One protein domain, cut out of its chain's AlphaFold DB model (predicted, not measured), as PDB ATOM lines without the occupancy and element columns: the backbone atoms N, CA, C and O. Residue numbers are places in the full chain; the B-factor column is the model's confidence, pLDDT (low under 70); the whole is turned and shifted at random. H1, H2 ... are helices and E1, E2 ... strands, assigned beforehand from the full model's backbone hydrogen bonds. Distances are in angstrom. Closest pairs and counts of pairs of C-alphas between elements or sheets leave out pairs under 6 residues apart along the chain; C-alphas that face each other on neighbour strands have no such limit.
ATOM      1  N   LEU A   6       9.602 -19.940 -20.694       87.88
ATOM      2  CA  LEU A   6       8.199 -20.136 -21.038       87.88
ATOM      3  C   LEU A   6       7.399 -20.528 -19.791       87.88
ATOM      4  O   LEU A   6       7.792 -21.420 -19.044       87.88
ATOM      5  N   MET A   7       6.247 -19.890 -19.586       87.19
ATOM      6  CA  MET A   7       5.293 -20.257 -18.524       87.19
ATOM      7  C   MET A   7       4.317 -21.359 -18.948       87.19
ATOM      8  O   MET A   7       3.673 -21.983 -18.110       87.19
ATOM      9  N   HIS A   8       4.215 -21.611 -20.251       85.69
ATOM     10  CA  HIS A   8       3.404 -22.671 -20.829       85.69
ATOM     11  C   HIS A   8       4.305 -23.623 -21.614       85.69
ATOM     12  O   HIS A   8       5.240 -23.186 -22.284       85.69
ATOM     13  N   LYS A   9       4.027 -24.925 -21.544       82.69
ATOM     14  CA  LYS A   9       4.787 -25.943 -22.268       82.69
ATOM     15  C   LYS A   9       4.137 -26.194 -23.635       82.69
ATOM     16  O   LYS A   9       3.060 -26.787 -23.683       82.69
ATOM     17  N   PRO A  10       4.742 -25.757 -24.752       84.94
ATOM     18  CA  PRO A  10       4.179 -26.022 -26.070       84.94
ATOM     19  C   PRO A  10       4.297 -27.518 -26.437       84.94
ATOM     20  O   PRO A  10       5.224 -28.193 -25.991       84.94
ATOM     21  N   PRO A  11       3.397 -28.054 -27.284       85.31
ATOM     22  CA  PRO A  11       3.258 -29.500 -27.522       85.31
ATOM     23  C   PRO A  11       4.461 -30.154 -28.226       85.31
ATOM     24  O   PRO A  11       4.680 -31.364 -28.121       85.31
ATOM     25  N   HIS A  12       5.250 -29.358 -28.948       85.38
ATOM     26  CA  HIS A  12       6.452 -29.803 -29.652       85.38
ATOM     27  C   HIS A  12       7.711 -29.801 -28.765       85.38
ATOM     28  O   HIS A  12       8.745 -30.322 -29.189       85.38
ATOM     29  N   LEU A  13       7.630 -29.253 -27.545       88.19
ATOM     30  CA  LEU A  13       8.709 -29.274 -26.560       88.19
ATOM     31  C   LEU A  13       8.390 -30.250 -25.426       88.19
ATOM     32  O   LEU A  13       7.251 -30.384 -24.975       88.19
ATOM     33  N   ALA A  14       9.420 -30.930 -24.940       87.56
ATOM     34  CA  ALA A  14       9.309 -31.900 -23.861       87.56
ATOM     35  C   ALA A  14      10.356 -31.621 -22.781       87.56
ATOM     36  O   ALA A  14      11.480 -31.220 -23.084       87.56
ATOM     37  N   THR A  15       9.992 -31.837 -21.516       89.19
ATOM     38  CA  THR A  15      10.983 -31.840 -20.437       89.19
ATOM     39  C   THR A  15      11.771 -33.144 -20.474       89.19
ATOM     40  O   THR A  15      11.350 -34.144 -21.066       89.19
ATOM     41  N   ARG A  16      12.905 -33.170 -19.777       84.88
ATOM     42  CA  ARG A  16      13.695 -34.393 -19.583       84.88
ATOM     43  C   ARG A  16      12.872 -35.557 -19.017       84.88
ATOM     44  O   ARG A  16      13.086 -36.700 -19.414       84.88
ATOM     45  N   THR A  17      11.930 -35.264 -18.125       85.38
ATOM     46  CA  THR A  17      11.051 -36.263 -17.505       85.38
ATOM     47  C   THR A  17      10.082 -36.860 -18.519       85.38
ATOM     48  O   THR A  17       9.959 -38.079 -18.601       85.38
ATOM     49  N   ASP A  18       9.454 -36.022 -19.348       86.12
ATOM     50  CA  ASP A  18       8.532 -36.493 -20.389       86.12
ATOM     51  C   ASP A  18       9.239 -37.380 -21.415       86.12
ATOM     52  O   ASP A  18       8.714 -38.415 -21.819       86.12
ATOM     53  N   LEU A  19      10.453 -36.989 -21.817       86.44
ATOM     54  CA  LEU A  19      11.265 -37.775 -22.741       86.44
ATOM     55  C   LEU A  19      11.646 -39.122 -22.135       86.44
ATOM     56  O   LEU A  19      11.491 -40.147 -22.796       86.44
ATOM     57  N   LYS A  20      12.055 -39.140 -20.862       85.81
ATOM     58  CA  LYS A  20      12.366 -40.382 -20.147       85.81
ATOM     59  C   LYS A  20      11.163 -41.327 -20.109       85.81
ATOM     60  O   LYS A  20      11.334 -42.511 -20.391       85.81
ATOM     61  N   ASN A  21       9.968 -40.812 -19.818       87.06
ATOM     62  CA  ASN A  21       8.734 -41.605 -19.800       87.06
ATOM     63  C   ASN A  21       8.376 -42.152 -21.190       87.06
ATOM     64  O   ASN A  21       7.877 -43.266 -21.302       87.06
ATOM     65  N   ALA A  22       8.685 -41.402 -22.249       83.56
ATOM     66  CA  ALA A  22       8.515 -41.838 -23.633       83.56
ATOM     67  C   ALA A  22       9.638 -42.768 -24.145       83.56
ATOM     68  O   ALA A  22       9.610 -43.165 -25.305       83.56
ATOM     69  N   GLY A  23      10.651 -43.091 -23.330       86.00
ATOM     70  CA  GLY A  23      11.811 -43.872 -23.776       86.00
ATOM     71  C   GLY A  23      12.729 -43.120 -24.750       86.00
ATOM     72  O   GLY A  23      13.505 -43.746 -25.473       86.00
ATOM     73  N   LEU A  24      12.658 -41.788 -24.765       87.38
ATOM     74  CA  LEU A  24      13.421 -40.896 -25.631       87.38
ATOM     75  C   LEU A  24      14.535 -40.182 -24.856       87.38
ATOM     76  O   LEU A  24      14.451 -39.946 -23.650       87.38
ATOM     77  N   VAL A  25      15.593 -39.809 -25.568       86.62
ATOM     78  CA  VAL A  25      16.731 -39.047 -25.047       86.62
ATOM     79  C   VAL A  25      16.952 -37.839 -25.956       86.62
ATOM     80  O   VAL A  25      16.952 -38.008 -27.180       86.62
ATOM     81  N   PRO A  26      17.123 -36.626 -25.398       86.75
ATOM     82  CA  PRO A  26      17.452 -35.455 -26.199       86.75
ATOM     83  C   PRO A  26      18.843 -35.616 -26.816       86.75
ATOM     84  O   PRO A  26      19.784 -36.034 -26.140       86.75
ATOM     85  N   THR A  27      18.965 -35.300 -28.102       84.00
ATOM     86  CA  THR A  27      20.249 -35.297 -28.820       84.00
ATOM     87  C   THR A  27      20.790 -33.898 -29.080       84.00
ATOM     88  O   THR A  27      21.957 -33.780 -29.435       84.00
ATOM     89  N   GLY A  28      19.947 -32.874 -28.933       79.31
ATOM     90  CA  GLY A  28      20.309 -31.465 -29.059       79.31
ATOM     91  C   GLY A  28      20.353 -30.737 -27.716       79.31
ATOM     92  O   GLY A  28      20.011 -31.294 -26.662       79.31
ATOM     93  N   ASP A  29      20.758 -29.474 -27.784       85.62
ATOM     94  CA  ASP A  29      20.784 -28.563 -26.646       85.62
ATOM     95  C   ASP A  29      19.366 -28.167 -26.199       85.62
ATOM     96  O   ASP A  29      18.401 -28.230 -26.969       85.62
ATOM     97  N   PRO A  30      19.192 -27.776 -24.926       87.25
ATOM     98  CA  PRO A  30      17.922 -27.235 -24.462       87.25
ATOM     99  C   PRO A  30      17.569 -25.944 -25.214       87.25
ATOM    100  O   PRO A  30      18.384 -25.037 -25.327       87.25
ATOM    101  N   VAL A  31      16.325 -25.851 -25.688       88.62
ATOM    102  CA  VAL A  31      15.836 -24.738 -26.526       88.62
ATOM    103  C   VAL A  31      15.181 -23.642 -25.679       88.62
ATOM    104  O   VAL A  31      15.183 -22.473 -26.049       88.62
ATOM    105  N   ALA A  32      14.608 -24.013 -24.532       89.44
ATOM    106  CA  ALA A  32      13.902 -23.102 -23.635       89.44
ATOM    107  C   ALA A  32      13.923 -23.618 -22.188       89.44
ATOM    108  O   ALA A  32      14.284 -24.767 -21.925       89.44
ATOM    109  N   LEU A  33      13.492 -22.783 -21.245       91.62
ATOM    110  CA  LEU A  33      13.257 -23.154 -19.851       91.62
ATOM    111  C   LEU A  33      11.761 -23.051 -19.545       91.62
ATOM    112  O   LEU A  33      11.154 -22.010 -19.749       91.62
ATOM    113  N   TYR A  34      11.157 -24.115 -19.036       91.12
ATOM    114  CA  TYR A  34       9.783 -24.122 -18.551       91.12
ATOM    115  C   TYR A  34       9.739 -23.711 -17.084       91.12
ATOM    116  O   TYR A  34      10.315 -24.404 -16.247       91.12
ATOM    117  N   ARG A  35       9.046 -22.616 -16.765       90.75
ATOM    118  CA  ARG A  35       8.846 -22.154 -15.390       90.75
ATOM    119  C   ARG A  35       7.511 -22.669 -14.859       90.75
ATOM    120  O   ARG A  35       6.466 -22.322 -15.401       90.75
ATOM    121  N   PHE A  36       7.546 -23.454 -13.788       87.75
ATOM    122  CA  PHE A  36       6.359 -24.026 -13.151       87.75
ATOM    123  C   PHE A  36       6.303 -23.685 -11.665       87.75
ATOM    124  O   PHE A  36       7.314 -23.367 -11.037       87.75
ATOM    125  N   ARG A  37       5.092 -23.707 -11.102       86.44
ATOM    126  CA  ARG A  37       4.866 -23.433  -9.683       86.44
ATOM    127  C   ARG A  37       5.017 -24.724  -8.886       86.44
ATOM    128  O   ARG A  37       4.301 -25.690  -9.142       86.44
ATOM    129  N   CYS A  38       5.921 -24.732  -7.913       86.62
ATOM    130  CA  CYS A  38       6.104 -25.868  -7.021       86.62
ATOM    131  C   CYS A  38       5.056 -25.870  -5.896       86.62
ATOM    132  O   CYS A  38       4.758 -24.806  -5.344       86.62
ATOM    133  N   PRO A  39       4.554 -27.053  -5.482       83.25
ATOM    134  CA  PRO A  39       3.587 -27.173  -4.384       83.25
ATOM    135  C   PRO A  39       4.120 -26.647  -3.046       83.25
ATOM    136  O   PRO A  39       3.357 -26.179  -2.213       83.25
ATOM    137  N   ARG A  40       5.445 -26.697  -2.853       82.19
ATOM    138  CA  ARG A  40       6.141 -26.259  -1.633       82.19
ATOM    139  C   ARG A  40       6.326 -24.739  -1.521       82.19
ATOM    140  O   ARG A  40       6.954 -24.283  -0.577       82.19
ATOM    141  N   GLY A  41       5.771 -23.968  -2.457       76.44
ATOM    142  CA  GLY A  41       5.887 -22.513  -2.478       76.44
ATOM    143  C   GLY A  41       7.151 -22.070  -3.202       76.44
ATOM    144  O   GLY A  41       8.221 -21.963  -2.620       76.44
ATOM    145  N   GLY A  42       7.029 -21.817  -4.503       87.69
ATOM    146  CA  GLY A  42       8.127 -21.302  -5.312       87.69
ATOM    147  C   GLY A  42       7.883 -21.483  -6.801       87.69
ATOM    148  O   GLY A  42       6.924 -22.139  -7.215       87.69
ATOM    149  N   TYR A  43       8.767 -20.892  -7.598       87.00
ATOM    150  CA  TYR A  43       8.865 -21.180  -9.022       87.00
ATOM    151  C   TYR A  43      10.155 -21.937  -9.280       87.00
ATOM    152  O   TYR A  43      11.225 -21.463  -8.908       87.00
ATOM    153  N   GLU A  44      10.046 -23.065  -9.964       88.50
ATOM    154  CA  GLU A  44      11.191 -23.802 -10.478       88.50
ATOM    155  C   GLU A  44      11.220 -23.733 -12.001       88.50
ATOM    156  O   GLU A  44      10.215 -23.446 -12.659       88.50
ATOM    157  N   THR A  45      12.401 -23.975 -12.564       89.75
ATOM    158  CA  THR A  45      12.624 -23.996 -14.006       89.75
ATOM    159  C   THR A  45      13.162 -25.347 -14.442       89.75
ATOM    160  O   THR A  45      14.113 -25.852 -13.852       89.75
ATOM    161  N   CYS A  46      12.601 -25.909 -15.509       89.38
ATOM    162  CA  CYS A  46      13.076 -27.144 -16.125       89.38
ATOM    163  C   CYS A  46      13.468 -26.901 -17.582       89.38
ATOM    164  O   CYS A  46      12.776 -26.185 -18.300       89.38
ATOM    165  N   SER A  47      14.547 -27.519 -18.052       91.12
ATOM    166  CA  SER A  47      14.948 -27.419 -19.454       91.12
ATOM    167  C   SER A  47      13.957 -28.120 -20.385       91.12
ATOM    168  O   SER A  47      13.556 -29.267 -20.152       91.12
ATOM    169  N   LEU A  48      13.600 -27.431 -21.464       90.50
ATOM    170  CA  LEU A  48      12.789 -27.936 -22.559       90.50
ATOM    171  C   LEU A  48      13.670 -28.299 -23.748       90.50
ATOM    172  O   LEU A  48      14.536 -27.530 -24.165       90.50
ATOM    173  N   TYR A  49      13.380 -29.456 -24.325       89.31
ATOM    174  CA  TYR A  49      14.063 -29.999 -25.486       89.31
ATOM    175  C   TYR A  49      13.075 -30.150 -26.641       89.31
ATOM    176  O   TYR A  49      11.890 -30.433 -26.431       89.31
ATOM    177  N   SER A  50      13.565 -29.982 -27.866       88.19
ATOM    178  CA  SER A  50      12.771 -30.212 -29.071       88.19
ATOM    179  C   SER A  50      12.481 -31.698 -29.248       88.19
ATOM    180  O   SER A  50      13.407 -32.501 -29.302       88.19
ATOM    181  N   ARG A  51      11.208 -32.084 -29.414       83.50
ATOM    182  CA  ARG A  51      10.855 -33.488 -29.706       83.50
ATOM    183  C   ARG A  51      11.412 -33.967 -31.050       83.50
ATOM    184  O   ARG A  51      11.646 -35.161 -31.204       83.50
ATOM    185  N   LYS A  52      11.660 -33.058 -32.001       84.44
ATOM    186  CA  LYS A  52      12.293 -33.390 -33.290       84.44
ATOM    187  C   LYS A  52      13.751 -33.829 -33.123       84.44
ATOM    188  O   LYS A  52      14.238 -34.633 -33.905       84.44
ATOM    189  N   GLU A  53      14.424 -33.337 -32.086       82.94
ATOM    190  CA  GLU A  53      15.827 -33.633 -31.771       82.94
ATOM    191  C   GLU A  53      15.929 -34.633 -30.619       82.94
ATOM    192  O   GLU A  53      16.691 -34.464 -29.661       82.94
ATOM    193  N   THR A  54      15.106 -35.678 -30.681       85.06
ATOM    194  CA  THR A  54      15.123 -36.768 -29.707       85.06
ATOM    195  C   THR A  54      15.296 -38.096 -30.418       85.06
ATOM    196  O   THR A  54      14.859 -38.276 -31.553       85.06
ATOM    197  N   ARG A  55      15.973 -39.033 -29.758       82.69
ATOM    198  CA  ARG A  55      16.166 -40.399 -30.257       82.69
ATOM    199  C   ARG A  55      15.717 -41.409 -29.224       82.69
ATOM    200  O   ARG A  55      15.710 -41.117 -28.029       82.69
ATOM    201  N   ASN A  56      15.413 -42.621 -29.674       86.06
ATOM    202  CA  ASN A  56      15.145 -43.732 -28.772       86.06
ATOM    203  C   ASN A  56      16.340 -43.975 -27.846       86.06
ATOM    204  O   ASN A  56      17.490 -44.049 -28.288       86.06
ATOM    205  N   ALA A  57      16.071 -44.160 -26.555       79.38
ATOM    206  CA  ALA A  57      17.102 -44.358 -25.541       79.38
ATOM    207  C   ALA A  57      18.007 -45.557 -25.855       79.38
ATOM    208  O   ALA A  57      19.209 -45.517 -25.593       79.38
ATOM    209  N   ARG A  58      17.447 -46.615 -26.458       77.50
ATOM    210  CA  ARG A  58      18.201 -47.800 -26.890       77.50
ATOM    211  C   ARG A  58      19.203 -47.465 -27.996       77.50
ATOM    212  O   ARG A  58      20.364 -47.856 -27.904       77.50
ATOM    213  N   GLU A  59      18.779 -46.714 -29.005       77.38
ATOM    214  CA  GLU A  59      19.641 -46.288 -30.111       77.38
ATOM    215  C   GLU A  59      20.703 -45.294 -29.648       77.38
ATOM    216  O   GLU A  59      21.872 -45.443 -29.998       77.38
ATOM    217  N   ALA A  60      20.327 -44.333 -28.801       74.69
ATOM    218  CA  ALA A  60      21.258 -43.377 -28.211       74.69
ATOM    219  C   ALA A  60      22.341 -44.086 -27.379       74.69
ATOM    220  O   ALA A  60      23.528 -43.795 -27.532       74.69
ATOM    221  N   ARG A  61      21.961 -45.077 -26.559       73.94
ATOM    222  CA  ARG A  61      22.915 -45.912 -25.808       73.94
ATOM    223  C   ARG A  61      23.812 -46.731 -26.726       73.94
ATOM    224  O   ARG A  61      25.005 -46.814 -26.465       73.94
ATOM    225  N   ASN A  62      23.274 -47.316 -27.794       75.31
ATOM    226  CA  ASN A  62      24.080 -48.064 -28.759       75.31
ATOM    227  C   ASN A  62      25.075 -47.154 -29.492       75.31
ATOM    228  O   ASN A  62      26.228 -47.533 -29.666       75.31
ATOM    229  N   ALA A  63      24.665 -45.942 -29.873       69.06
ATOM    230  CA  ALA A  63      25.552 -44.952 -30.476       69.06
ATOM    231  C   ALA A  63      26.650 -44.497 -29.500       69.06
ATOM    232  O   ALA A  63      27.811 -44.392 -29.890       69.06
ATOM    233  N   LEU A  64      26.304 -44.289 -28.227       71.81
ATOM    234  CA  LEU A  64      27.262 -43.948 -27.176       71.81
ATOM    235  C   LEU A  64      28.243 -45.096 -26.909       71.81
ATOM    236  O   LEU A  64      29.443 -44.852 -26.858       71.81
ATOM    237  N   LYS A  65      27.765 -46.347 -26.846       73.38
ATOM    238  CA  LYS A  65      28.617 -47.543 -26.749       73.38
ATOM    239  C   LYS A  65      29.565 -47.672 -27.940       73.38
ATOM    240  O   LYS A  65      30.739 -47.939 -27.737       73.38
ATOM    241  N   ARG A  66      29.088 -47.445 -29.171       70.38
ATOM    242  CA  ARG A  66      29.941 -47.444 -30.376       70.38
ATOM    243  C   ARG A  66      31.006 -46.349 -30.315       70.38
ATOM    244  O   ARG A  66      32.161 -46.620 -30.608       70.38
ATOM    245  N   ARG A  67      30.649 -45.132 -29.888       63.28
ATOM    246  CA  ARG A  67      31.623 -44.044 -29.685       63.28
ATOM    247  C   ARG A  67      32.655 -44.388 -28.614       63.28
ATOM    248  O   ARG A  67      33.833 -44.159 -28.837       63.28
ATOM    249  N   GLN A  68      32.228 -44.955 -27.487       68.25
ATOM    250  CA  GLN A  68      33.134 -45.398 -26.424       68.25
ATOM    251  C   GLN A  68      34.053 -46.532 -26.882       68.25
ATOM    252  O   GLN A  68      35.231 -46.499 -26.563       68.25
ATOM    253  N   ALA A  69      33.547 -47.492 -27.661       68.25
ATOM    254  CA  ALA A  69      34.362 -48.553 -28.246       68.25
ATOM    255  C   ALA A  69      35.400 -47.995 -29.234       68.25
ATOM    256  O   ALA A  69      36.553 -48.400 -29.193       68.25
ATOM    257  N   ASN A  70      35.023 -47.016 -30.065       66.94
ATOM    258  CA  ASN A  70      35.960 -46.353 -30.976       66.94
ATOM    259  C   ASN A  70      37.017 -45.526 -30.226       66.94
ATOM    260  O   ASN A  70      38.178 -45.537 -30.614       66.94
ATOM    261  N   LEU A  71      36.631 -44.834 -29.147       62.31
ATOM    262  CA  LEU A  71      37.562 -44.087 -28.294       62.31
ATOM    263  C   LEU A  71      38.512 -45.031 -27.547       62.31
ATOM    264  O   LEU A  71      39.716 -44.827 -27.583       62.31
ATOM    265  N   GLY A  72      37.990 -46.092 -26.926       58.91
ATOM    266  CA  GLY A  72      38.794 -47.093 -26.220       58.91
ATOM    267  C   GLY A  72      39.702 -47.907 -27.146       58.91
ATOM    268  O   GLY A  72      40.790 -48.292 -26.736       58.91
ATOM    269  N   GLY A  73      39.300 -48.112 -28.404       53.72
ATOM    270  CA  GLY A  73      40.134 -48.726 -29.440       53.72
ATOM    271  C   GLY A  73      41.219 -47.800 -30.002       53.72
ATOM    272  O   GLY A  73      42.217 -48.295 -30.511       53.72
ATOM    273  N   GLN A  74      41.066 -46.475 -29.890       53.84
ATOM    274  CA  GLN A  74      42.085 -45.507 -30.318       53.84
ATOM    275  C   GLN A  74      43.210 -45.306 -29.297       53.84
ATOM    276  O   GLN A  74      44.312 -44.955 -29.706       53.84
ATOM    277  N   VAL A  75      42.974 -45.538 -27.998       50.03
ATOM    278  CA  VAL A  75      44.013 -45.329 -26.967       50.03
ATOM    279  C   VAL A  75      45.179 -46.317 -27.132       50.03
ATOM    280  O   VAL A  75      46.324 -45.930 -26.956       50.03
ATOM    281  N   GLY A  76      44.922 -47.555 -27.568       50.84
ATOM    282  CA  GLY A  76      45.970 -48.566 -27.782       50.84
ATOM    283  C   GLY A  76      46.646 -48.547 -29.161       50.84
ATOM    284  O   GLY A  76      47.510 -49.377 -29.414       50.84
TER     285      GLY A  76
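This is residues 6 to 76 of the 82 residues of an uncharacterized protein of Deinococcus sp. K2S05-167 (UniProt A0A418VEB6). A long hairpin, E3 and E4, extended by the short edge strand E1, makes one end, and the long helix H2 sticks out as an arm at the other, free over residues 62 to 75. Between them sits a small core, where the short helix H1 packs on E4 and on E2 of the two-strand sheet E2 E5. The printed part has 71 residues, in the order E1 H1 E2 E3 E4 E5 H2; the larger sheet runs E1 E4 E3, and both sheets are antiparallel. The class is mixed, helices and strands; the whole is loose, with a radius of gyration of the C-alphas of 16.0 A and spans of 54 by 23 by 19 A.

E4, residues 42 to 50, is 25.8 A long and begins at C-alpha 42 (8.127, -21.302, -5.312). E3, residues 32 to 38, is 18.6 A, and E1, residues 13 to 15, is 7.0 A. H1, residues 16 to 21, is 8.8 A. E2, residues 24 to 26, is 6.8 A, and E5, residues 54 to 56, 7.0 A. H2, residues 57 to 75, is 27.0 A, ending at C-alpha 75 (44.013, -45.329, -26.967).

E4 pairs with E3 over residues 42 to 48, with N 34 and O 46 2.7 A apart, and with E1 over 48 to 50, with N 14 and O 49 2.9 A apart. H1 is on this sheet at a height of 8.4 A; its closest C-alphas with E4, Arg 16 and Ser 47, are 7.1 A apart. E2 and E5 pair through N 25 and O 55, 2.8 A. In H1 and H2 every O i to N i+4 pair is within hydrogen-bond range. H2 and E4 are apart.

The C-alphas of Gly 41 and Gly 76, the two farthest apart, are 54.1 A apart. The printed part has no cut, and its named links are tight. The mean pLDDT of the printed part is 80.9, with residue 63 and residues 67 to 76 under 70.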